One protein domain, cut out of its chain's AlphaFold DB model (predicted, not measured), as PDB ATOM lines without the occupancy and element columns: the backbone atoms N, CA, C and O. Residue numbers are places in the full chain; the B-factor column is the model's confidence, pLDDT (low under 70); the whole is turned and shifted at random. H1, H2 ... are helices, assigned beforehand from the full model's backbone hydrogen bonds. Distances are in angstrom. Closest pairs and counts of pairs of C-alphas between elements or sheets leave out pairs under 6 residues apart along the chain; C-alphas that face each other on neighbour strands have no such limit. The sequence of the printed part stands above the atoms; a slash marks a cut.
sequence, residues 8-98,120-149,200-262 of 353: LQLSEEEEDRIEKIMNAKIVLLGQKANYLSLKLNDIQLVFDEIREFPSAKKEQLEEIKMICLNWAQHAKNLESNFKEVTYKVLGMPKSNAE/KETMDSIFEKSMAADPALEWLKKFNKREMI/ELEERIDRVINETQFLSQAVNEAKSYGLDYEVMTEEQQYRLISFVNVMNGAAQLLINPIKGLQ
ATOM      1  N   LEU A   8     122.432 111.988  22.097       76.81
ATOM      2  CA  LEU A   8     123.342 112.305  23.198       76.81
ATOM      3  C   LEU A   8     123.485 113.816  23.457       76.81
ATOM      4  O   LEU A   8     123.527 114.247  24.602       76.81
ATOM      5  N   GLN A   9     123.504 114.646  22.408       78.19
ATOM      6  CA  GLN A   9     123.543 116.106  22.582       78.19
ATOM      7  C   GLN A   9     122.257 116.638  23.214       78.19
ATOM      8  O   GLN A   9     122.294 117.562  24.021       78.19
ATOM      9  N   LEU A  10     121.110 116.069  22.839       81.06
ATOM     10  CA  LEU A  10     119.830 116.448  23.430       81.06
ATOM     11  C   LEU A  10     119.745 116.005  24.896       81.06
ATOM     12  O   LEU A  10     119.234 116.763  25.718       81.06
ATOM     13  N   SER A  11     120.267 114.821  25.232       78.56
ATOM     14  CA  SER A  11     120.289 114.341  26.616       78.56
ATOM     15  C   SER A  11     121.228 115.170  27.500       78.56
ATOM     16  O   SER A  11     120.855 115.500  28.619       78.56
ATOM     17  N   GLU A  12     122.388 115.595  26.988       73.94
ATOM     18  CA  GLU A  12     123.303 116.516  27.684       73.94
ATOM     19  C   GLU A  12     122.674 117.882  27.977       73.94
ATOM     20  O   GLU A  12     122.821 118.411  29.077       73.94
ATOM     21  N   GLU A  13     121.971 118.465  27.000       76.19
ATOM     22  CA  GLU A  13     121.297 119.756  27.179       76.19
ATOM     23  C   GLU A  13     120.178 119.688  28.227       76.19
ATOM     24  O   GLU A  13     119.947 120.657  28.951       76.19
ATOM     25  N   GLU A  14     119.464 118.566  28.302       78.50
ATOM     26  CA  GLU A  14     118.443 118.338  29.325       78.50
ATOM     27  C   GLU A  14     119.074 118.109  30.705       78.50
ATOM     28  O   GLU A  14     118.603 118.675  31.690       78.50
ATOM     29  N   GLU A  15     120.172 117.358  30.785       74.50
ATOM     30  CA  GLU A  15     120.920 117.152  32.031       74.50
ATOM     31  C   GLU A  15     121.453 118.488  32.587       74.50
ATOM     32  O   GLU A  15     121.288 118.774  33.771       74.50
ATOM     33  N   ASP A  16     121.935 119.384  31.716       69.31
ATOM     34  CA  ASP A  16     122.312 120.762  32.071       69.31
ATOM     35  C   ASP A  16     121.157 121.581  32.663       69.31
ATOM     36  O   ASP A  16     121.359 122.431  33.538       69.31
ATOM     37  N   ARG A  17     119.936 121.389  32.155       72.50
ATOM     38  CA  ARG A  17     118.748 122.086  32.669       72.50
ATOM     39  C   ARG A  17     118.348 121.541  34.032       72.50
ATOM     40  O   ARG A  17     118.074 122.332  34.933       72.50
ATOM     41  N   ILE A  18     118.333 120.218  34.181       72.19
ATOM     42  CA  ILE A  18     117.987 119.540  35.434       72.19
ATOM     43  C   ILE A  18     118.985 119.911  36.532       72.19
ATOM     44  O   ILE A  18     118.553 120.305  37.613       72.19
ATOM     45  N   GLU A  19     120.292 119.894  36.247       69.38
ATOM     46  CA  GLU A  19     121.329 120.276  37.215       69.38
ATOM     47  C   GLU A  19     121.123 121.712  37.723       69.38
ATOM     48  O   GLU A  19     121.173 121.966  38.926       69.38
ATOM     49  N   LYS A  20     120.809 122.660  36.828       68.00
ATOM     50  CA  LYS A  20     120.523 124.051  37.217       68.00
ATOM     51  C   LYS A  20     119.318 124.160  38.148       68.00
ATOM     52  O   LYS A  20     119.383 124.891  39.136       68.00
ATOM     53  N   ILE A  21     118.232 123.447  37.842       69.88
ATOM     54  CA  ILE A  21     117.023 123.440  38.678       69.88
ATOM     55  C   ILE A  21     117.334 122.824  40.044       69.88
ATOM     56  O   ILE A  21     117.008 123.417  41.072       69.88
ATOM     57  N   MET A  22     118.004 121.673  40.065       71.00
ATOM     58  CA  MET A  22     118.383 120.970  41.287       71.00
ATOM     59  C   MET A  22     119.259 121.842  42.192       71.00
ATOM     60  O   MET A  22     118.944 122.015  43.368       71.00
ATOM     61  N   ASN A  23     120.290 122.484  41.636       64.00
ATOM     62  CA  ASN A  23     121.161 123.393  42.381       64.00
ATOM     63  C   ASN A  23     120.386 124.585  42.965       64.00
ATOM     64  O   ASN A  23     120.586 124.940  44.127       64.00
ATOM     65  N   ALA A  24     119.454 125.172  42.205       59.47
ATOM     66  CA  ALA A  24     118.604 126.248  42.712       59.47
ATOM     67  C   ALA A  24     117.729 125.788  43.894       59.47
ATOM     68  O   ALA A  24     117.579 126.520  44.875       59.47
ATOM     69  N   LYS A  25     117.190 124.563  43.841       70.00
ATOM     70  CA  LYS A  25     116.398 123.977  44.934       70.00
ATOM     71  C   LYS A  25     117.247 123.663  46.167       70.00
ATOM     72  O   LYS A  25     116.802 123.955  47.271       70.00
ATOM     73  N   ILE A  26     118.471 123.154  46.005       66.50
ATOM     74  CA  ILE A  26     119.408 122.926  47.121       66.50
ATOM     75  C   ILE A  26     119.704 124.240  47.856       66.50
ATOM     76  O   ILE A  26     119.639 124.289  49.086       66.50
ATOM     77  N   VAL A  27     119.963 125.324  47.116       60.34
ATOM     78  CA  VAL A  27     120.190 126.656  47.703       60.34
ATOM     79  C   VAL A  27     118.957 127.142  48.466       60.34
ATOM     80  O   VAL A  27     119.076 127.580  49.611       60.34
ATOM     81  N   LEU A  28     117.770 127.035  47.860       61.38
ATOM     82  CA  LEU A  28     116.519 127.431  48.505       61.38
ATOM     83  C   LEU A  28     116.263 126.625  49.788       61.38
ATOM     84  O   LEU A  28     115.916 127.210  50.814       61.38
ATOM     85  N   LEU A  29     116.485 125.307  49.760       71.25
ATOM     86  CA  LEU A  29     116.368 124.450  50.939       71.25
ATOM     87  C   LEU A  29     117.316 124.902  52.052       71.25
ATOM     88  O   LEU A  29     116.866 125.061  53.184       71.25
ATOM     89  N   GLY A  30     118.586 125.174  51.742       64.81
ATOM     90  CA  GLY A  30     119.558 125.664  52.724       64.81
ATOM     91  C   GLY A  30     119.107 126.959  53.414       64.81
ATOM     92  O   GLY A  30     119.185 127.074  54.637       64.81
ATOM     93  N   GLN A  31     118.550 127.908  52.653       64.50
ATOM     94  CA  GLN A  31     118.004 129.155  53.205       64.50
ATOM     95  C   GLN A  31     116.818 128.908  54.145       64.50
ATOM     96  O   GLN A  31     116.761 129.476  55.238       64.50
ATOM     97  N   LYS A  32     115.863 128.064  53.734       74.88
ATOM     98  CA  LYS A  32     114.683 127.750  54.553       74.88
ATOM     99  C   LYS A  32     115.058 126.954  55.803       74.88
ATOM    100  O   LYS A  32     114.553 127.261  56.877       74.88
ATOM    101  N   ALA A  33     115.993 126.014  55.689       73.81
ATOM    102  CA  ALA A  33     116.515 125.230  56.804       73.81
ATOM    103  C   ALA A  33     117.224 126.107  57.849       73.81
ATOM    104  O   ALA A  33     117.055 125.898  59.048       73.81
ATOM    105  N   ASN A  34     117.956 127.141  57.420       71.25
ATOM    106  CA  ASN A  34     118.538 128.111  58.348       71.25
ATOM    107  C   ASN A  34     117.459 128.858  59.152       71.25
ATOM    108  O   ASN A  34     117.573 128.993  60.366       71.25
ATOM    109  N   TYR A  35     116.382 129.298  58.494       73.31
ATOM    110  CA  TYR A  35     115.275 129.957  59.193       73.31
ATOM    111  C   TYR A  35     114.556 129.009  60.168       73.31
ATOM    112  O   TYR A  35     114.246 129.411  61.289       73.31
ATOM    113  N   LEU A  36     114.374 127.741  59.788       80.88
ATOM    114  CA  LEU A  36     113.845 126.702  60.675       80.88
ATOM    115  C   LEU A  36     114.723 126.514  61.920       80.88
ATOM    116  O   LEU A  36     114.204 126.485  63.032       80.88
ATOM    117  N   SER A  37     116.046 126.439  61.748       79.50
ATOM    118  CA  SER A  37     117.001 126.303  62.856       79.50
ATOM    119  C   SER A  37     116.935 127.483  63.832       79.50
ATOM    120  O   SER A  37     116.939 127.272  65.044       79.50
ATOM    121  N   LEU A  38     116.779 128.715  63.333       79.50
ATOM    122  CA  LEU A  38     116.561 129.884  64.190       79.50
ATOM    123  C   LEU A  38     115.259 129.767  64.995       79.50
ATOM    124  O   LEU A  38     115.253 130.078  66.182       79.50
ATOM    125  N   LYS A  39     114.169 129.274  64.390       86.19
ATOM    126  CA  LYS A  39     112.895 129.071  65.101       86.19
ATOM    127  C   LYS A  39     112.917 127.930  66.105       86.19
ATOM    128  O   LYS A  39     112.292 128.058  67.155       86.19
ATOM    129  N   LEU A  40     113.668 126.869  65.832       83.94
ATOM    130  CA  LEU A  40     113.959 125.831  66.820       83.94
ATOM    131  C   LEU A  40     114.717 126.406  68.024       83.94
ATOM    132  O   LEU A  40     114.380 126.095  69.161       83.94
ATOM    133  N   ASN A  41     115.680 127.298  67.789       84.12
ATOM    134  CA  ASN A  41     116.385 127.974  68.874       84.12
ATOM    135  C   ASN A  41     115.472 128.941  69.653       84.12
ATOM    136  O   ASN A  41     115.518 128.964  70.878       84.12
ATOM    137  N   ASP A  42     114.603 129.695  68.971       87.19
ATOM    138  CA  ASP A  42     113.649 130.605  69.621       87.19
ATOM    139  C   ASP A  42     112.738 129.864  70.614       87.19
ATOM    140  O   ASP A  42     112.512 130.354  71.719       87.19
ATOM    141  N   ILE A  43     112.204 128.695  70.237       90.75
ATOM    142  CA  ILE A  43     111.345 127.903  71.129       90.75
ATOM    143  C   ILE A  43     112.155 127.189  72.216       90.75
ATOM    144  O   ILE A  43     111.686 127.097  73.347       90.75
ATOM    145  N   GLN A  44     113.383 126.753  71.915       86.38
ATOM    146  CA  GLN A  44     114.290 126.183  72.912       86.38
ATOM    147  C   GLN A  44     114.554 127.175  74.048       86.38
ATOM    148  O   GLN A  44     114.475 126.797  75.209       86.38
ATOM    149  N   LEU A  45     114.784 128.455  73.728       89.38
ATOM    150  CA  LEU A  45     114.962 129.502  74.737       89.38
ATOM    151  C   LEU A  45     113.733 129.654  75.644       89.38
ATOM    152  O   LEU A  45     113.891 129.887  76.836       89.38
ATOM    153  N   VAL A  46     112.520 129.479  75.107       92.19
ATOM    154  CA  VAL A  46     111.297 129.483  75.928       92.19
ATOM    155  C   VAL A  46     111.281 128.288  76.880       92.19
ATOM    156  O   VAL A  46     110.984 128.456  78.057       92.19
ATOM    157  N   PHE A  47     111.630 127.090  76.404       91.06
ATOM    158  CA  PHE A  47     111.700 125.900  77.257       91.06
ATOM    159  C   PHE A  47     112.790 125.988  78.330       91.06
ATOM    160  O   PHE A  47     112.558 125.536  79.449       91.06
ATOM    161  N   ASP A  48     113.935 126.600  78.020       88.94
ATOM    162  CA  ASP A  48     115.036 126.812  78.969       88.94
ATOM    163  C   ASP A  48     114.603 127.714  80.152       88.94
ATOM    164  O   ASP A  48     115.147 127.597  81.251       88.94
ATOM    165  N   GLU A  49     113.598 128.580  79.961       92.56
ATOM    166  CA  GLU A  49     113.028 129.436  81.014       92.56
ATOM    167  C   GLU A  49     111.946 128.738  81.869       92.56
ATOM    168  O   GLU A  49     111.648 129.199  82.977       92.56
ATOM    169  N   ILE A  50     111.354 127.629  81.399       91.62
ATOM    170  CA  ILE A  50     110.274 126.917  82.104       91.62
ATOM    171  C   ILE A  50     110.851 126.007  83.198       91.62
ATOM    172  O   ILE A  50     111.558 125.026  82.948       91.62
ATOM    173  N   ARG A  51     110.485 126.297  84.449       90.62
ATOM    174  CA  ARG A  51     110.853 125.511  85.634       90.62
ATOM    175  C   ARG A  51     109.991 124.260  85.768       90.62
ATOM    176  O   ARG A  51     108.875 124.212  85.261       90.62
ATOM    177  N   GLU A  52     110.540 123.246  86.437       90.38
ATOM    178  CA  GLU A  52     109.875 121.957  86.700       90.38
ATOM    179  C   GLU A  52     109.381 121.200  85.449       90.38
ATOM    180  O   GLU A  52     108.623 120.244  85.546       90.38
ATOM    181  N   PHE A  53     109.869 121.554  84.251       88.56
ATOM    182  CA  PHE A  53     109.508 120.825  83.034       88.56
ATOM    183  C   PHE A  53     109.952 119.342  83.105       88.56
ATOM    184  O   PHE A  53     111.066 119.073  83.588       88.56
ATOM    185  N   PRO A  54     109.146 118.377  82.608       86.38
ATOM    186  CA  PRO A  54     109.411 116.947  82.765       86.38
ATOM    187  C   PRO A  54     110.798 116.512  82.273       86.38
ATOM    188  O   PRO A  54     111.187 116.772  81.132       86.38
ATOM    189  N   SER A  55     111.536 115.784  83.117       78.00
ATOM    190  CA  SER A  55     112.931 115.387  82.858       78.00
ATOM    191  C   SER A  55     113.110 114.565  81.577       78.00
ATOM    192  O   SER A  55     114.021 114.844  80.805       78.00
ATOM    193  N   ALA A  56     112.200 113.629  81.291       78.12
ATOM    194  CA  ALA A  56     112.238 112.815  80.071       78.12
ATOM    195  C   ALA A  56     112.131 113.645  78.776       78.12
ATOM    196  O   ALA A  56     112.576 113.212  77.717       78.12
ATOM    197  N   LYS A  57     111.528 114.840  78.836       83.62
ATOM    198  CA  LYS A  57     111.407 115.746  77.685       83.62
ATOM    199  C   LYS A  57     112.566 116.736  77.589       83.62
ATOM    200  O   LYS A  57     112.864 117.183  76.486       83.62
ATOM    201  N   LYS A  58     113.261 117.010  78.696       83.19
ATOM    202  CA  LYS A  58     114.497 117.810  78.702       83.19
ATOM    203  C   LYS A  58     115.617 117.146  77.902       83.19
ATOM    204  O   LYS A  58     116.290 117.835  77.151       83.19
ATOM    205  N   GLU A  59     115.768 115.825  77.991       82.62
ATOM    206  CA  GLU A  59     116.771 115.094  77.197       82.62
ATOM    207  C   GLU A  59     116.552 115.280  75.686       82.62
ATOM    208  O   GLU A  59     117.480 115.639  74.968       82.62
ATOM    209  N   GLN A  60     115.302 115.163  75.218       82.81
ATOM    210  CA  GLN A  60     114.950 115.398  73.808       82.81
ATOM    211  C   GLN A  60     115.259 116.835  73.366       82.81
ATOM    212  O   GLN A  60     115.742 117.062  72.259       82.81
ATOM    213  N   LEU A  61     114.994 117.817  74.232       84.19
ATOM    214  CA  LEU A  61     115.307 119.219  73.963       84.19
ATOM    215  C   LEU A  61     116.821 119.459  73.849       84.19
ATOM    216  O   LEU A  61     117.258 120.176  72.951       84.19
ATOM    217  N   GLU A  62     117.634 118.816  74.690       84.38
ATOM    218  CA  GLU A  62     119.095 118.893  74.583       84.38
ATOM    219  C   GLU A  62     119.616 118.260  73.283       84.38
ATOM    220  O   GLU A  62     120.480 118.835  72.618       84.38
ATOM    221  N   GLU A  63     119.049 117.133  72.840       81.69
ATOM    222  CA  GLU A  63     119.376 116.552  71.529       81.69
ATOM    223  C   GLU A  63     119.047 117.516  70.376       81.69
ATOM    224  O   GLU A  63     119.879 117.747  69.491       81.69
ATOM    225  N   ILE A  64     117.860 118.138  70.399       79.75
ATOM    226  CA  ILE A  64     117.445 119.139  69.402       79.75
ATOM    227  C   ILE A  64     118.396 120.343  69.408       79.75
ATOM    228  O   ILE A  64     118.788 120.836  68.342       79.75
ATOM    229  N   LYS A  65     118.792 120.814  70.593       79.94
ATOM    230  CA  LYS A  65     119.737 121.922  70.768       79.94
ATOM    231  C   LYS A  65     121.087 121.600  70.137       79.94
ATOM    232  O   LYS A  65     121.614 122.423  69.387       79.94
ATOM    233  N   MET A  66     121.601 120.389  70.349       75.38
ATOM    234  CA  MET A  66     122.835 119.925  69.714       75.38
ATOM    235  C   MET A  66     122.722 119.883  68.186       75.38
ATOM    236  O   MET A  66     123.609 120.388  67.497       75.38
ATOM    237  N   ILE A  67     121.608 119.379  67.640       70.38
ATOM    238  CA  ILE A  67     121.351 119.396  66.187       70.38
ATOM    239  C   ILE A  67     121.395 120.832  65.639       70.38
ATOM    240  O   ILE A  67     122.036 121.089  64.616       70.38
ATOM    241  N   CYS A  68     120.744 121.778  66.321       67.50
ATOM    242  CA  CYS A  68     120.693 123.175  65.892       67.50
ATOM    243  C   CYS A  68     122.063 123.859  65.956       67.50
ATOM    244  O   CYS A  68     122.427 124.575  65.023       67.50
ATOM    245  N   LEU A  69     122.838 123.625  67.019       66.94
ATOM    246  CA  LEU A  69     124.197 124.159  67.159       66.94
ATOM    247  C   LEU A  69     125.115 123.643  66.048       66.94
ATOM    248  O   LEU A  69     125.803 124.438  65.399       66.94
ATOM    249  N   ASN A  70     125.064 122.339  65.776       65.31
ATOM    250  CA  ASN A  70     125.856 121.715  64.721       65.31
ATOM    251  C   ASN A  70     125.475 122.276  63.341       65.31
ATOM    252  O   ASN A  70     126.349 122.628  62.543       65.31
ATOM    253  N   TRP A  71     124.174 122.448  63.072       65.19
ATOM    254  CA  TRP A  71     123.690 123.069  61.836       65.19
ATOM    255  C   TRP A  71     124.148 124.526  61.690       65.19
ATOM    256  O   TRP A  71     124.667 124.909  60.640       65.19
ATOM    257  N   ALA A  72     124.011 125.341  62.738       62.47
ATOM    258  CA  ALA A  72     124.401 126.750  62.720       62.47
ATOM    259  C   ALA A  72     125.912 126.930  62.509       62.47
ATOM    260  O   ALA A  72     126.344 127.773  61.713       62.47
ATOM    261  N   GLN A  73     126.730 126.107  63.174       60.03
ATOM    262  CA  GLN A  73     128.175 126.080  62.956       60.03
ATOM    263  C   GLN A  73     128.501 125.719  61.505       60.03
ATOM    264  O   GLN A  73     129.351 126.356  60.879       60.03
ATOM    265  N   HIS A  74     127.792 124.739  60.945       56.41
ATOM    266  CA  HIS A  74     127.983 124.340  59.562       56.41
ATOM    267  C   HIS A  74     127.609 125.452  58.565       56.41
ATOM    268  O   HIS A  74     128.415 125.784  57.692       56.41
ATOM    269  N   ALA A  75     126.446 126.085  58.735       56.38
ATOM    270  CA  ALA A  75     125.997 127.190  57.890       56.38
ATOM    271  C   ALA A  75     126.988 128.369  57.906       56.38
ATOM    272  O   ALA A  75     127.336 128.911  56.855       56.38
ATOM    273  N   LYS A  76     127.522 128.712  59.085       56.97
ATOM    274  CA  LYS A  76     128.526 129.772  59.242       56.97
ATOM    275  C   LYS A  76     129.852 129.433  58.556       56.97
ATOM    276  O   LYS A  76     130.448 130.295  57.907       56.97
ATOM    277  N   ASN A  77     130.311 128.186  58.675       55.28
ATOM    278  CA  ASN A  77     131.520 127.727  57.988       55.28
ATOM    279  C   ASN A  77     131.350 127.793  56.466       55.28
ATOM    280  O   ASN A  77     132.271 128.213  55.765       55.28
ATOM    281  N   LEU A  78     130.172 127.419  55.959       53.00
ATOM    282  CA  LEU A  78     129.843 127.517  54.541       53.00
ATOM    283  C   LEU A  78     129.895 128.971  54.056       53.00
ATOM    284  O   LEU A  78     130.555 129.265  53.062       53.00
ATOM    285  N   GLU A  79     129.250 129.889  54.777       50.22
ATOM    286  CA  GLU A  79     129.219 131.311  54.426       50.22
ATOM    287  C   GLU A  79     130.619 131.942  54.456       50.22
ATOM    288  O   GLU A  79     131.004 132.665  53.534       50.22
ATOM    289  N   SER A  80     131.412 131.651  55.492       52.25
ATOM    290  CA  SER A  80     132.785 132.150  55.624       52.25
ATOM    291  C   SER A  80     133.672 131.660  54.482       52.25
ATOM    292  O   SER A  80     134.373 132.453  53.851       52.25
ATOM    293  N   ASN A  81     133.604 130.366  54.173       47.75
ATOM    294  CA  ASN A  81     134.369 129.792  53.075       47.75
ATOM    295  C   ASN A  81     133.902 130.346  51.727       47.75
ATOM    296  O   ASN A  81     134.735 130.627  50.867       47.75
ATOM    297  N   PHE A  82     132.596 130.579  51.560       45.28
ATOM    298  CA  PHE A  82     132.052 131.221  50.368       45.28
ATOM    299  C   PHE A  82     132.621 132.621  50.170       45.28
ATOM    300  O   PHE A  82     133.118 132.939  49.086       45.28
ATOM    301  N   LYS A  83     132.636 133.438  51.228       50.78
ATOM    302  CA  LYS A  83     133.272 134.760  51.206       50.78
ATOM    303  C   LYS A  83     134.759 134.643  50.858       50.78
ATOM    304  O   LYS A  83     135.217 135.340  49.957       50.78
ATOM    305  N   GLU A  84     135.497 133.725  51.489       48.53
ATOM    306  CA  GLU A  84     136.931 133.514  51.239       48.53
ATOM    307  C   GLU A  84     137.245 133.178  49.774       48.53
ATOM    308  O   GLU A  84     138.153 133.770  49.183       48.53
ATOM    309  N   VAL A  85     136.498 132.249  49.172       42.62
ATOM    310  CA  VAL A  85     136.716 131.868  47.771       42.62
ATOM    311  C   VAL A  85     136.272 132.981  46.824       42.62
ATOM    312  O   VAL A  85     136.983 133.270  45.865       42.62
ATOM    313  N   THR A  86     135.191 133.697  47.139       37.31
ATOM    314  CA  THR A  86     134.756 134.872  46.365       37.31
ATOM    315  C   THR A  86     135.841 135.957  46.334       37.31
ATOM    316  O   THR A  86     136.140 136.493  45.266       37.31
ATOM    317  N   TYR A  87     136.513 136.229  47.463       42.66
ATOM    318  CA  TYR A  87     137.644 137.169  47.509       42.66
ATOM    319  C   TYR A  87     138.830 136.719  46.648       42.66
ATOM    320  O   TYR A  87     139.456 137.546  45.986       42.66
ATOM    321  N   LYS A  88     139.142 135.416  46.644       43.41
ATOM    322  CA  LYS A  88     140.268 134.858  45.878       43.41
ATOM    323  C   LYS A  88     140.002 134.808  44.376       43.41
ATOM    324  O   LYS A  88     140.922 135.041  43.602       43.41
ATOM    325  N   VAL A  89     138.766 134.518  43.975       35.69
ATOM    326  CA  VAL A  89     138.382 134.364  42.564       35.69
ATOM    327  C   VAL A  89     138.104 135.716  41.897       35.69
ATOM    328  O   VAL A  89     138.449 135.892  40.733       35.69
ATOM    329  N   LEU A  90     137.521 136.688  42.613       33.53
ATOM    330  CA  LEU A  90     137.125 137.985  42.036       33.53
ATOM    331  C   LEU A  90     138.082 139.146  42.349       33.53
ATOM    332  O   LEU A  90     137.873 140.246  41.842       33.53
ATOM    333  N   GLY A  91     139.104 138.948  43.189       35.78
ATOM    334  CA  GLY A  91     140.070 140.000  43.542       35.78
ATOM    335  C   GLY A  91     139.453 141.224  44.239       35.78
ATOM    336  O   GLY A  91     140.062 142.293  44.256       35.78
ATOM    337  N   MET A  92     138.238 141.100  44.791       35.47
ATOM    338  CA  MET A  92     137.519 142.214  45.410       35.47
ATOM    339  C   MET A  92     138.014 142.492  46.844       35.47
ATOM    340  O   MET A  92     138.184 141.555  47.627       35.47
ATOM    341  N   PRO A  93     138.225 143.769  47.226       39.88
ATOM    342  CA  PRO A  93     138.669 144.143  48.567       39.88
ATOM    343  C   PRO A  93     137.597 143.857  49.635       39.88
ATOM    344  O   PRO A  93     136.399 144.028  49.401       39.88
ATOM    345  N   LYS A  94     138.049 143.462  50.837       42.94
ATOM    346  CA  LYS A  94     137.217 143.041  51.988       42.94
ATOM    347  C   LYS A  94     136.106 144.031  52.380       42.94
ATOM    348  O   LYS A  94     135.097 143.600  52.923       42.94
ATOM    349  N   SER A  95     136.262 145.322  52.086       41.03
ATOM    350  CA  SER A  95     135.325 146.389  52.474       41.03
ATOM    351  C   SER A  95     133.988 146.375  51.728       41.03
ATOM    352  O   SER A  95     133.031 146.977  52.197       41.03
ATOM    353  N   ASN A  96     133.891 145.707  50.573       35.06
ATOM    354  CA  ASN A  96     132.672 145.755  49.754       35.06
ATOM    355  C   ASN A  96     131.710 144.589  50.030       35.06
ATOM    356  O   ASN A  96     130.584 144.604  49.541       35.06
ATOM    357  N   ALA A  97     132.126 143.589  50.811       35.66
ATOM    358  CA  ALA A  97     131.307 142.419  51.128       35.66
ATOM    359  C   ALA A  97     130.282 142.668  52.243       35.66
ATOM    360  O   ALA A  97     129.252 141.996  52.272       35.66
ATOM    361  N   GLU A  98     130.523 143.649  53.119       34.78
ATOM    362  CA  GLU A  98     129.577 144.033  54.176       34.78
ATOM    363  C   GLU A  98     128.257 144.558  53.583       34.78
ATOM    364  O   GLU A  98     127.177 144.223  54.066       34.78
ATOM    365  N   LYS A 120     131.126 125.693  40.021       37.69
ATOM    366  CA  LYS A 120     131.505 124.306  40.301       37.69
ATOM    367  C   LYS A 120     132.774 124.205  41.156       37.69
ATOM    368  O   LYS A 120     132.711 123.736  42.282       37.69
ATOM    369  N   GLU A 121     133.877 124.772  40.673       36.03
ATOM    370  CA  GLU A 121     135.176 124.749  41.369       36.03
ATOM    371  C   GLU A 121     135.163 125.581  42.664       36.03
ATOM    372  O   GLU A 121     135.840 125.262  43.644       36.03
ATOM    373  N   THR A 122     134.355 126.646  42.681       37.09
ATOM    374  CA  THR A 122     134.186 127.524  43.840       37.09
ATOM    375  C   THR A 122     133.416 126.806  44.947       37.09
ATOM    376  O   THR A 122     133.888 126.762  46.079       37.09
ATOM    377  N   MET A 123     132.272 126.189  44.635       36.06
ATOM    378  CA  MET A 123     131.474 125.436  45.603       36.06
ATOM    379  C   MET A 123     132.230 124.199  46.113       36.06
ATOM    380  O   MET A 123     132.270 124.015  47.328       36.06
ATOM    381  N   ASP A 124     132.917 123.444  45.245       39.59
ATOM    382  CA  ASP A 124     133.744 122.283  45.630       39.59
ATOM    383  C   ASP A 124     134.742 122.657  46.752       39.59
ATOM    384  O   ASP A 124     134.748 122.051  47.828       39.59
ATOM    385  N   SER A 125     135.513 123.744  46.575       38.53
ATOM    386  CA  SER A 125     136.472 124.220  47.590       38.53
ATOM    387  C   SER A 125     135.809 124.779  48.858       38.53
ATOM    388  O   SER A 125     136.438 124.758  49.924       38.53
ATOM    389  N   ILE A 126     134.609 125.354  48.758       38.38
ATOM    390  CA  ILE A 126     133.878 125.951  49.889       38.38
ATOM    391  C   ILE A 126     133.330 124.853  50.801       38.38
ATOM    392  O   ILE A 126     133.473 124.926  52.030       38.38
ATOM    393  N   PHE A 127     132.741 123.819  50.201       40.97
ATOM    394  CA  PHE A 127     132.197 122.669  50.910       40.97
ATOM    395  C   PHE A 127     133.314 121.758  51.456       40.97
ATOM    396  O   PHE A 127     133.231 121.328  52.604       40.97
ATOM    397  N   GLU A 128     134.418 121.534  50.730       40.75
ATOM    398  CA  GLU A 128     135.543 120.726  51.243       40.75
ATOM    399  C   GLU A 128     136.184 121.318  52.509       40.75
ATOM    400  O   GLU A 128     136.492 120.591  53.454       40.75
ATOM    401  N   LYS A 129     136.343 122.646  52.572       42.12
ATOM    402  CA  LYS A 129     136.962 123.323  53.724       42.12
ATOM    403  C   LYS A 129     136.022 123.524  54.915       42.12
ATOM    404  O   LYS A 129     136.503 123.776  56.015       42.12
ATOM    405  N   SER A 130     134.697 123.470  54.731       37.91
ATOM    406  CA  SER A 130     133.716 123.835  55.780       37.91
ATOM    407  C   SER A 130     133.263 122.654  56.640       37.91
ATOM    408  O   SER A 130     132.616 122.866  57.667       37.91
ATOM    409  N   MET A 131     133.588 121.415  56.240       46.97
ATOM    410  CA  MET A 131     132.894 120.211  56.720       46.97
ATOM    411  C   MET A 131     133.768 119.159  57.426       46.97
ATOM    412  O   MET A 131     133.324 118.031  57.644       46.97
ATOM    413  N   ALA A 132     134.990 119.488  57.841       39.16
ATOM    414  CA  ALA A 132     135.938 118.509  58.388       39.16
ATOM    415  C   ALA A 132     135.607 117.920  59.789       39.16
ATOM    416  O   ALA A 132     136.419 117.150  60.288       39.16
ATOM    417  N   ALA A 133     134.454 118.205  60.428       41.75
ATOM    418  CA  ALA A 133     134.302 117.937  61.874       41.75
ATOM    419  C   ALA A 133     133.076 117.140  62.401       41.75
ATOM    420  O   ALA A 133     133.171 116.693  63.534       41.75
ATOM    421  N   ASP A 134     131.969 116.899  61.666       45.91
ATOM    422  CA  ASP A 134     130.734 116.371  62.326       45.91
ATOM    423  C   ASP A 134     130.029 115.171  61.623       45.91
ATOM    424  O   ASP A 134     129.827 115.253  60.405       45.91
ATOM    425  N   PRO A 135     129.662 114.077  62.335       42.91
ATOM    426  CA  PRO A 135     128.840 112.954  61.843       42.91
ATOM    427  C   PRO A 135     127.368 113.277  61.501       42.91
ATOM    428  O   PRO A 135     126.810 112.669  60.591       42.91
ATOM    429  N   ALA A 136     126.717 114.240  62.167       35.91
ATOM    430  CA  ALA A 136     125.278 114.512  61.988       35.91
ATOM    431  C   ALA A 136     124.926 115.089  60.599       35.91
ATOM    432  O   ALA A 136     123.784 115.025  60.148       35.91
ATOM    433  N   LEU A 137     125.930 115.627  59.900       46.62
ATOM    434  CA  LEU A 137     125.829 116.206  58.556       46.62
ATOM    435  C   LEU A 137     126.697 115.456  57.539       46.62
ATOM    436  O   LEU A 137     127.049 115.985  56.483       46.62
ATOM    437  N   GLU A 138     127.052 114.204  57.837       48.69
ATOM    438  CA  GLU A 138     127.884 113.359  56.978       48.69
ATOM    439  C   GLU A 138     127.277 113.153  55.581       48.69
ATOM    440  O   GLU A 138     128.009 113.032  54.598       48.69
ATOM    441  N   TRP A 139     125.950 113.202  55.449       51.31
ATOM    442  CA  TRP A 139     125.288 113.085  54.150       51.31
ATOM    443  C   TRP A 139     125.584 114.266  53.209       51.31
ATOM    444  O   TRP A 139     125.699 114.052  52.001       51.31
ATOM    445  N   LEU A 140     125.790 115.479  53.743       47.25
ATOM    446  CA  LEU A 140     126.256 116.638  52.967       47.25
ATOM    447  C   LEU A 140     127.722 116.462  52.535       47.25
ATOM    448  O   LEU A 140     128.087 116.832  51.419       47.25
ATOM    449  N   LYS A 141     128.554 115.803  53.358       48.38
ATOM    450  CA  LYS A 141     129.940 115.437  52.991       48.38
ATOM    451  C   LYS A 141     129.982 114.393  51.872       48.38
ATOM    452  O   LYS A 141     130.771 114.529  50.934       48.38
ATOM    453  N   LYS A 142     129.136 113.357  51.968       46.97
ATOM    454  CA  LYS A 142     128.993 112.288  50.960       46.97
ATOM    455  C   LYS A 142     128.468 112.844  49.628       46.97
ATOM    456  O   LYS A 142     128.939 112.402  48.579       46.97
ATOM    457  N   PHE A 143     127.586 113.848  49.669       45.12
ATOM    458  CA  PHE A 143     127.122 114.588  48.490       45.12
ATOM    459  C   PHE A 143     128.269 115.352  47.803       45.12
ATOM    460  O   PHE A 143     128.520 115.159  46.612       45.12
ATOM    461  N   ASN A 144     129.034 116.135  48.573       45.19
ATOM    462  CA  ASN A 144     130.081 117.016  48.051       45.19
ATOM    463  C   ASN A 144     131.274 116.271  47.420       45.19
ATOM    464  O   ASN A 144     131.707 116.597  46.323       45.19
ATOM    465  N   LYS A 145     131.815 115.227  48.065       39.72
ATOM    466  CA  LYS A 145     133.079 114.617  47.599       39.72
ATOM    467  C   LYS A 145     132.925 113.685  46.382       39.72
ATOM    468  O   LYS A 145     133.910 113.407  45.703       39.72
ATOM    469  N   ARG A 146     131.726 113.139  46.120       45.03
ATOM    470  CA  ARG A 146     131.555 112.000  45.183       45.03
ATOM    471  C   ARG A 146     130.545 112.188  44.065       45.03
ATOM    472  O   ARG A 146     130.768 111.631  42.993       45.03
ATOM    473  N   GLU A 147     129.484 112.967  44.265       44.53
ATOM    474  CA  GLU A 147     128.583 113.329  43.161       44.53
ATOM    475  C   GLU A 147     129.028 114.615  42.440       44.53
ATOM    476  O   GLU A 147     128.677 114.799  41.275       44.53
ATOM    477  N   MET A 148     129.859 115.457  43.075       38.12
ATOM    478  CA  MET A 148     130.279 116.771  42.558       38.12
ATOM    479  C   MET A 148     131.511 116.758  41.633       38.12
ATOM    480  O   MET A 148     131.755 117.721  40.897       38.12
ATOM    481  N   ILE A 149     132.164 115.597  41.461       44.12
ATOM    482  CA  ILE A 149     132.809 115.255  40.181       44.12
ATOM    483  C   ILE A 149     131.668 115.096  39.159       44.12
ATOM    484  O   ILE A 149     131.360 113.979  38.762       44.12
ATOM    485  N   GLU A 200     111.743 115.449  45.689       88.88
ATOM    486  CA  GLU A 200     112.043 115.282  47.119       88.88
ATOM    487  C   GLU A 200     112.518 116.595  47.771       88.88
ATOM    488  O   GLU A 200     112.124 116.914  48.895       88.88
ATOM    489  N   LEU A 201     113.339 117.381  47.065       81.31
ATOM    490  CA  LEU A 201     113.763 118.711  47.510       81.31
ATOM    491  C   LEU A 201     112.572 119.662  47.648       81.31
ATOM    492  O   LEU A 201     112.499 120.388  48.636       81.31
ATOM    493  N   GLU A 202     111.649 119.668  46.685       83.19
ATOM    494  CA  GLU A 202     110.436 120.491  46.726       83.19
ATOM    495  C   GLU A 202     109.564 120.142  47.930       83.19
ATOM    496  O   GLU A 202     109.257 121.021  48.735       83.19
ATOM    497  N   GLU A 203     109.275 118.858  48.133       92.69
ATOM    498  CA  GLU A 203     108.523 118.406  49.301       92.69
ATOM    499  C   GLU A 203     109.228 118.766  50.615       92.69
ATOM    500  O   GLU A 203     108.581 119.172  51.584       92.69
ATOM    501  N   ARG A 204     110.561 118.630  50.677       89.50
ATOM    502  CA  ARG A 204     111.327 119.005  51.871       89.50
ATOM    503  C   ARG A 204     111.243 120.506  52.132       89.50
ATOM    504  O   ARG A 204     111.067 120.889  53.285       89.50
ATOM    505  N   ILE A 205     111.362 121.340  51.100       80.25
ATOM    506  CA  ILE A 205     111.242 122.799  51.212       80.25
ATOM    507  C   ILE A 205     109.871 123.175  51.774       80.25
ATOM    508  O   ILE A 205     109.808 123.945  52.733       80.25
ATOM    509  N   ASP A 206     108.796 122.598  51.237       89.75
ATOM    510  CA  ASP A 206     107.433 122.881  51.691       89.75
ATOM    511  C   ASP A 206     107.232 122.471  53.153       89.75
ATOM    512  O   ASP A 206     106.709 123.248  53.953       89.75
ATOM    513  N   ARG A 207     107.726 121.289  53.549       93.69
ATOM    514  CA  ARG A 207     107.694 120.852  54.955       93.69
ATOM    515  C   ARG A 207     108.473 121.797  55.862       93.69
ATOM    516  O   ARG A 207     107.948 122.201  56.889       93.69
ATOM    517  N   VAL A 208     109.688 122.190  55.477       84.00
ATOM    518  CA  VAL A 208     110.502 123.138  56.254       84.00
ATOM    519  C   VAL A 208     109.761 124.465  56.427       84.00
ATOM    520  O   VAL A 208     109.729 124.997  57.535       84.00
ATOM    521  N   ILE A 209     109.132 124.994  55.374       85.06
ATOM    522  CA  ILE A 209     108.342 126.232  55.449       85.06
ATOM    523  C   ILE A 209     107.172 126.070  56.425       85.06
ATOM    524  O   ILE A 209     107.011 126.912  57.312       85.06
ATOM    525  N   ASN A 210     106.398 124.993  56.292       92.50
ATOM    526  CA  ASN A 210     105.229 124.735  57.130       92.50
ATOM    527  C   ASN A 210     105.616 124.565  58.605       92.50
ATOM    528  O   ASN A 210     105.078 125.263  59.462       92.50
ATOM    529  N   GLU A 211     106.601 123.714  58.906       93.00
ATOM    530  CA  GLU A 211     107.084 123.504  60.278       93.00
ATOM    531  C   GLU A 211     107.636 124.796  60.888       93.00
ATOM    532  O   GLU A 211     107.411 125.087  62.061       93.00
ATOM    533  N   THR A 212     108.290 125.646  60.091       89.44
ATOM    534  CA  THR A 212     108.782 126.935  60.591       89.44
ATOM    535  C   THR A 212     107.642 127.877  61.000       89.44
ATOM    536  O   THR A 212     107.762 128.623  61.980       89.44
ATOM    537  N   GLN A 213     106.526 127.862  60.265       92.69
ATOM    538  CA  GLN A 213     105.332 128.632  60.621       92.69
ATOM    539  C   GLN A 213     104.688 128.092  61.902       92.69
ATOM    540  O   GLN A 213     104.378 128.885  62.794       92.69
ATOM    541  N   PHE A 214     104.560 126.768  62.029       94.00
ATOM    542  CA  PHE A 214     104.052 126.130  63.247       94.00
ATOM    543  C   PHE A 214     104.919 126.449  64.465       94.00
ATOM    544  O   PHE A 214     104.388 126.876  65.488       94.00
ATOM    545  N   LEU A 215     106.247 126.349  64.351       94.25
ATOM    546  CA  LEU A 215     107.161 126.723  65.432       94.25
ATOM    547  C   LEU A 215     107.027 128.198  65.814       94.25
ATOM    548  O   LEU A 215     107.034 128.529  66.994       94.25
ATOM    549  N   SER A 216     106.841 129.094  64.843       92.94
ATOM    550  CA  SER A 216     106.638 130.521  65.131       92.94
ATOM    551  C   SER A 216     105.367 130.771  65.955       92.94
ATOM    552  O   SER A 216     105.367 131.625  66.841       92.94
ATOM    553  N   GLN A 217     104.294 130.021  65.690       94.44
ATOM    554  CA  GLN A 217     103.072 130.068  66.499       94.44
ATOM    555  C   GLN A 217     103.305 129.461  67.886       94.44
ATOM    556  O   GLN A 217     102.951 130.087  68.883       94.44
ATOM    557  N   ALA A 218     103.972 128.307  67.949       94.88
ATOM    558  CA  ALA A 218     104.294 127.615  69.192       94.88
ATOM    559  C   ALA A 218     105.153 128.469  70.140       94.88
ATOM    560  O   ALA A 218     104.890 128.489  71.335       94.88
ATOM    561  N   VAL A 219     106.116 129.243  69.621       93.38
ATOM    562  CA  VAL A 219     106.904 130.206  70.416       93.38
ATOM    563  C   VAL A 219     105.998 131.224  71.108       93.38
ATOM    564  O   VAL A 219     106.152 131.479  72.301       93.38
ATOM    565  N   ASN A 220     105.067 131.828  70.365       94.06
ATOM    566  CA  ASN A 220     104.167 132.845  70.913       94.06
ATOM    567  C   ASN A 220     103.193 132.240  71.929       94.06
ATOM    568  O   ASN A 220     102.927 132.846  72.964       94.06
ATOM    569  N   GLU A 221     102.687 131.045  71.632       95.50
ATOM    570  CA  GLU A 221     101.758 130.317  72.486       95.50
ATOM    571  C   GLU A 221     102.445 129.891  73.799       95.50
ATOM    572  O   GLU A 221     101.973 130.249  74.876       95.50
ATOM    573  N   ALA A 222     103.624 129.264  73.731       93.94
ATOM    574  CA  ALA A 222     104.394 128.839  74.902       93.94
ATOM    575  C   ALA A 222     104.780 130.010  75.826       93.94
ATOM    576  O   ALA A 222     104.645 129.903  77.044       93.94
ATOM    577  N   LYS A 223     105.167 131.166  75.265       93.75
ATOM    578  CA  LYS A 223     105.466 132.385  76.045       93.75
ATOM    579  C   LYS A 223     104.280 132.887  76.870       93.75
ATOM    580  O   LYS A 223     104.483 133.587  77.858       93.75
ATOM    581  N   SER A 224     103.050 132.560  76.474       94.50
ATOM    582  CA  SER A 224     101.842 133.012  77.170       94.50
ATOM    583  C   SER A 224     101.484 132.176  78.405       94.50
ATOM    584  O   SER A 224     100.638 132.596  79.190       94.50
ATOM    585  N   TYR A 225     102.121 131.015  78.605       93.69
ATOM    586  CA  TYR A 225     101.733 130.051  79.643       93.69
ATOM    587  C   TYR A 225     102.383 130.298  81.011       93.69
ATOM    588  O   TYR A 225     101.917 129.767  82.015       93.69
ATOM    589  N   GLY A 226     103.432 131.123  81.073       90.31
ATOM    590  CA  GLY A 226     104.207 131.368  82.292       90.31
ATOM    591  C   GLY A 226     105.467 130.502  82.392       90.31
ATOM    592  O   GLY A 226     105.840 129.813  81.450       90.31
ATOM    593  N   LEU A 227     106.158 130.582  83.533       93.38
ATOM    594  CA  LEU A 227     107.512 130.026  83.725       93.38
ATOM    595  C   LEU A 227     107.578 128.844  84.701       93.38
ATOM    596  O   LEU A 227     108.670 128.415  85.070       93.38
ATOM    597  N   ASP A 228     106.443 128.381  85.206       93.56
ATOM    598  CA  ASP A 228     106.370 127.273  86.155       93.56
ATOM    599  C   ASP A 228     105.374 126.254  85.608       93.56
ATOM    600  O   ASP A 228     104.197 126.562  85.435       93.56
ATOM    601  N   TYR A 229     105.880 125.080  85.235       92.88
ATOM    602  CA  TYR A 229     105.097 124.059  84.551       92.88
ATOM    603  C   TYR A 229     103.983 123.493  85.437       92.88
ATOM    604  O   TYR A 229     102.875 123.273  84.956       92.88
ATOM    605  N   GLU A 230     104.239 123.310  86.734       92.25
ATOM    606  CA  GLU A 230     103.312 122.655  87.670       92.25
ATOM    607  C   GLU A 230     102.074 123.509  87.982       92.25
ATOM    608  O   GLU A 230     101.054 122.991  88.432       92.25
ATOM    609  N   VAL A 231     102.136 124.819  87.717       94.12
ATOM    610  CA  VAL A 231     101.002 125.742  87.897       94.12
ATOM    611  C   VAL A 231     100.218 126.005  86.607       94.12
ATOM    612  O   VAL A 231      99.191 126.686  86.650       94.12
ATOM    613  N   MET A 232     100.688 125.499  85.462       95.06
ATOM    614  CA  MET A 232      99.973 125.587  84.187       95.06
ATOM    615  C   MET A 232      98.749 124.669  84.175       95.06
ATOM    616  O   MET A 232      98.681 123.674  84.895       95.06
ATOM    617  N   THR A 233      97.773 124.975  83.320       96.75
ATOM    618  CA  THR A 233      96.636 124.070  83.117       96.75
ATOM    619  C   THR A 233      97.087 122.779  82.430       96.75
ATOM    620  O   THR A 233      98.058 122.775  81.672       96.75
ATOM    621  N   GLU A 234      96.345 121.684  82.623       94.94
ATOM    622  CA  GLU A 234      96.623 120.409  81.938       94.94
ATOM    623  C   GLU A 234      96.684 120.573  80.407       94.94
ATOM    624  O   GLU A 234      97.514 119.959  79.738       94.94
ATOM    625  N   GLU A 235      95.845 121.449  79.845       95.44
ATOM    626  CA  GLU A 235      95.844 121.764  78.415       95.44
ATOM    627  C   GLU A 235      97.154 122.437  77.976       95.44
ATOM    628  O   GLU A 235      97.760 122.022  76.987       95.44
ATOM    629  N   GLN A 236      97.636 123.426  78.735       96.00
ATOM    630  CA  GLN A 236      98.911 124.103  78.475       96.00
ATOM    631  C   GLN A 236     100.093 123.135  78.605       96.00
ATOM    632  O   GLN A 236     100.969 123.092  77.738       96.00
ATOM    633  N   GLN A 237     100.089 122.304  79.649       94.00
ATOM    634  CA  GLN A 237     101.095 121.270  79.878       94.00
ATOM    635  C   GLN A 237     101.153 120.261  78.723       94.00
ATOM    636  O   GLN A 237     102.240 119.951  78.218       94.00
ATOM    637  N   TYR A 238      99.993 119.780  78.264       93.88
ATOM    638  CA  TYR A 238      99.881 118.882  77.116       93.88
ATOM    639  C   TYR A 238     100.372 119.549  75.827       93.88
ATOM    640  O   TYR A 238     101.107 118.947  75.036       93.88
ATOM    641  N   ARG A 239     100.009 120.818  75.623       95.12
ATOM    642  CA  ARG A 239     100.409 121.587  74.448       95.12
ATOM    643  C   ARG A 239     101.922 121.775  74.375       95.12
ATOM    644  O   ARG A 239     102.500 121.515  73.318       95.12
ATOM    645  N   LEU A 240     102.576 122.104  75.490       94.06
ATOM    646  CA  LEU A 240     104.038 122.175  75.577       94.06
ATOM    647  C   LEU A 240     104.696 120.837  75.224       94.06
ATOM    648  O   LEU A 240     105.641 120.807  74.438       94.06
ATOM    649  N   ILE A 241     104.166 119.715  75.721       92.00
ATOM    650  CA  ILE A 241     104.662 118.383  75.340       92.00
ATOM    651  C   ILE A 241     104.512 118.151  73.828       92.00
ATOM    652  O   ILE A 241     105.417 117.598  73.199       92.00
ATOM    653  N   SER A 242     103.403 118.587  73.220       93.25
ATOM    654  CA  SER A 242     103.210 118.462  71.771       93.25
ATOM    655  C   SER A 242     104.220 119.288  70.967       93.25
ATOM    656  O   SER A 242     104.689 118.824  69.926       93.25
ATOM    657  N   PHE A 243     104.625 120.459  71.467       94.75
ATOM    658  CA  PHE A 243     105.635 121.283  70.806       94.75
ATOM    659  C   PHE A 243     106.996 120.600  70.772       94.75
ATOM    660  O   PHE A 243     107.670 120.688  69.752       94.75
ATOM    661  N   VAL A 244     107.367 119.834  71.802       92.19
ATOM    662  CA  VAL A 244     108.598 119.023  71.764       92.19
ATOM    663  C   VAL A 244     108.558 118.015  70.608       92.19
ATOM    664  O   VAL A 244     109.557 117.816  69.919       92.19
ATOM    665  N   ASN A 245     107.400 117.412  70.319       90.38
ATOM    666  CA  ASN A 245     107.263 116.504  69.173       90.38
ATOM    667  C   ASN A 245     107.400 117.241  67.830       90.38
ATOM    668  O   ASN A 245     108.038 116.723  66.915       90.38
ATOM    669  N   VAL A 246     106.843 118.452  67.723       91.12
ATOM    670  CA  VAL A 246     107.008 119.324  66.544       91.12
ATOM    671  C   VAL A 246     108.479 119.704  66.367       91.12
ATOM    672  O   VAL A 246     109.020 119.566  65.273       91.12
ATOM    673  N   MET A 247     109.161 120.100  67.444       90.38
ATOM    674  CA  MET A 247     110.591 120.411  67.424       90.38
ATOM    675  C   MET A 247     111.424 119.215  66.963       90.38
ATOM    676  O   MET A 247     112.296 119.378  66.114       90.38
ATOM    677  N   ASN A 248     111.119 118.011  67.455       88.88
ATOM    678  CA  ASN A 248     111.767 116.781  67.004       88.88
ATOM    679  C   ASN A 248     111.560 116.569  65.499       88.88
ATOM    680  O   ASN A 248     112.528 116.379  64.765       88.88
ATOM    681  N   GLY A 249     110.317 116.653  65.012       88.31
ATOM    682  CA  GLY A 249     110.009 116.520  63.585       88.31
ATOM    683  C   GLY A 249     110.753 117.544  62.720       88.31
ATOM    684  O   GLY A 249     111.362 117.184  61.714       88.31
ATOM    685  N   ALA A 250     110.779 118.803  63.153       89.94
ATOM    686  CA  ALA A 250     111.508 119.881  62.497       89.94
ATOM    687  C   ALA A 250     113.032 119.660  62.498       89.94
ATOM    688  O   ALA A 250     113.673 119.828  61.460       89.94
ATOM    689  N   ALA A 251     113.621 119.227  63.614       84.19
ATOM    690  CA  ALA A 251     115.051 118.923  63.700       84.19
ATOM    691  C   ALA A 251     115.445 117.791  62.735       84.19
ATOM    692  O   ALA A 251     116.467 117.874  62.051       84.19
ATOM    693  N   GLN A 252     114.586 116.779  62.583       83.62
ATOM    694  CA  GLN A 252     114.774 115.701  61.611       83.62
ATOM    695  C   GLN A 252     114.799 116.206  60.157       83.62
ATOM    696  O   GLN A 252     115.482 115.621  59.316       83.62
ATOM    697  N   LEU A 253     114.121 117.316  59.834       84.44
ATOM    698  CA  LEU A 253     114.200 117.926  58.501       84.44
ATOM    699  C   LEU A 253     115.573 118.548  58.201       84.44
ATOM    700  O   LEU A 253     115.891 118.712  57.022       84.44
ATOM    701  N   LEU A 254     116.374 118.869  59.222       76.25
ATOM    702  CA  LEU A 254     117.728 119.412  59.060       76.25
ATOM    703  C   LEU A 254     118.768 118.310  58.820       76.25
ATOM    704  O   LEU A 254     119.706 118.503  58.049       76.25
ATOM    705  N   ILE A 255     118.596 117.147  59.455       75.31
ATOM    706  CA  ILE A 255     119.610 116.081  59.449       75.31
ATOM    707  C   ILE A 255     119.303 114.932  58.487       75.31
ATOM    708  O   ILE A 255     120.229 114.266  58.032       75.31
ATOM    709  N   ASN A 256     118.034 114.701  58.128       78.62
ATOM    710  CA  ASN A 256     117.698 113.589  57.244       78.62
ATOM    711  C   ASN A 256     118.142 113.860  55.803       78.62
ATOM    712  O   ASN A 256     117.710 114.872  55.233       78.62
ATOM    713  N   PRO A 257     118.890 112.934  55.175       71.50
ATOM    714  CA  PRO A 257     119.383 113.108  53.818       71.50
ATOM    715  C   PRO A 257     118.250 113.191  52.800       71.50
ATOM    716  O   PRO A 257     117.193 112.578  52.971       71.50
ATOM    717  N   ILE A 258     118.515 113.898  51.704       76.81
ATOM    718  CA  ILE A 258     117.718 113.801  50.480       76.81
ATOM    719  C   ILE A 258     118.185 112.552  49.734       76.81
ATOM    720  O   ILE A 258     119.313 112.510  49.236       76.81
ATOM    721  N   LYS A 259     117.347 111.517  49.682       80.06
ATOM    722  CA  LYS A 259     117.694 110.204  49.119       80.06
ATOM    723  C   LYS A 259     118.070 110.297  47.646       80.06
ATOM    724  O   LYS A 259     119.025 109.647  47.226       80.06
ATOM    725  N   GLY A 260     117.365 111.122  46.873       75.12
ATOM    726  CA  GLY A 260     117.649 111.337  45.452       75.12
ATOM    727  C   GLY A 260     119.049 111.902  45.176       75.12
ATOM    728  O   GLY A 260     119.606 111.643  44.113       75.12
ATOM    729  N   LEU A 261     119.640 112.595  46.154       74.56
ATOM    730  CA  LEU A 261     120.996 113.148  46.096       74.56
ATOM    731  C   LEU A 261     122.062 112.193  46.659       74.56
ATOM    732  O   LEU A 261     123.247 112.501  46.650       74.56
ATOM    733  N   GLN A 262     121.683 111.039  47.211       75.31
ATOM    734  CA  GLN A 262     122.671 110.089  47.721       75.31
ATOM    735  C   GLN A 262     123.262 109.260  46.576       75.31
ATOM    736  O   GLN A 262     122.520 108.840  45.678       75.31
TER     737      GLN A 262
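Overview. This is residues 8 to 98, 120 to 149 and 200 to 262 of the 353 residues of an uncharacterized protein of Vagococcus fessus (UniProt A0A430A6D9). A long helix, H1, packs with H5 and H6 as a loose three-helix bundle over its later part, while H2 folds back from its end, crosses it steeply and runs away from it; the small helical hairpin of H3 and H4 packs, through H3, on the later half of H2. The first residues of H1, 8 to 21, stick out free of the rest. The printed part has 184 residues with six named helices, H1 to H6 in order along the chain, and no named strand, and its class is all helix. The whole is loose, with a radius of gyration of the C-alphas of 19.9 A, and elongated, spanning 67 by 41 by 28 A.

Arrangement. H1, residues 8 to 49, touches H5, residues 200 to 223, at a shallow tilt of 14 degrees, the same way; the closest C-alphas, of Ile 43 and Val 219, are 5.1 A apart. H6, residues 234 to 255, forms a helical hairpin with H5 at a shallow tilt of 31 degrees, with the C-alphas of Glu 211 and Ala 250 closest at 6.1 A. With residues 33 to 40 alone, H1 touches H6 opposite ways, closest at the C-alphas of Ala 33 and Leu 254, 6.4 A, at a shallow tilt of 33 degrees, only just short of steep. H1, H5 and H6 are a bundle, three helices packed together. H2, residues 55 to 90, touches H1 with residues 61 to 75 alone, at a steep tilt of 47 degrees, opposite ways, with the C-alphas of Ser 37 and Cys 68 closest at 5.7 A. H2 also touches H6 with residues 57 to 71 alone, the same way, at a tilt of 36 degrees that is only just steep; the C-alphas of Ile 64 and Ala 251 are closest, 6.2 A apart. H3, residues 120 to 130, touches residues 74 to 86 of H2 at a steep tilt of 45 degrees, closest at the C-alphas of Asn 77 and Ser 130, 5.0 A. H4, residues 138 to 146, forms a helical hairpin with H3, with the C-alphas of Phe 127 and Asn 144 closest at 6.7 A, and is apart from H1 and H2. In H1 and H3 every O i to N i+4 pair is within hydrogen-bond range; the counts are 31 of 32 in H2, 4 of 5 in H4, 19 of 20 in H5 and 16 of 18 in H6.

Along the chain. H1 is 61.2 A long from C-alpha 8 at (123.342, 112.305, 23.198) to C-alpha 49. H2 is 52.6 A long and ends with C-alpha 90 at (137.125, 137.985, 42.036). H5 is 34.2 A long, and H6, 32.4 A long, ends with C-alpha 255 at (119.610, 116.081, 59.449).

Size, cuts and confidence. The C-alphas farthest apart, of Gln 9 and Val 231, are 69.8 A apart. Residues 99 to 119 and 150 to 199 are not printed, with C-alpha gaps of 24.2 A and 21.9 A. The link from H1 to H2 is tight. The mean pLDDT of the printed part is 71.1; residues 68 to 98 and 120 to 149 are among those under 70.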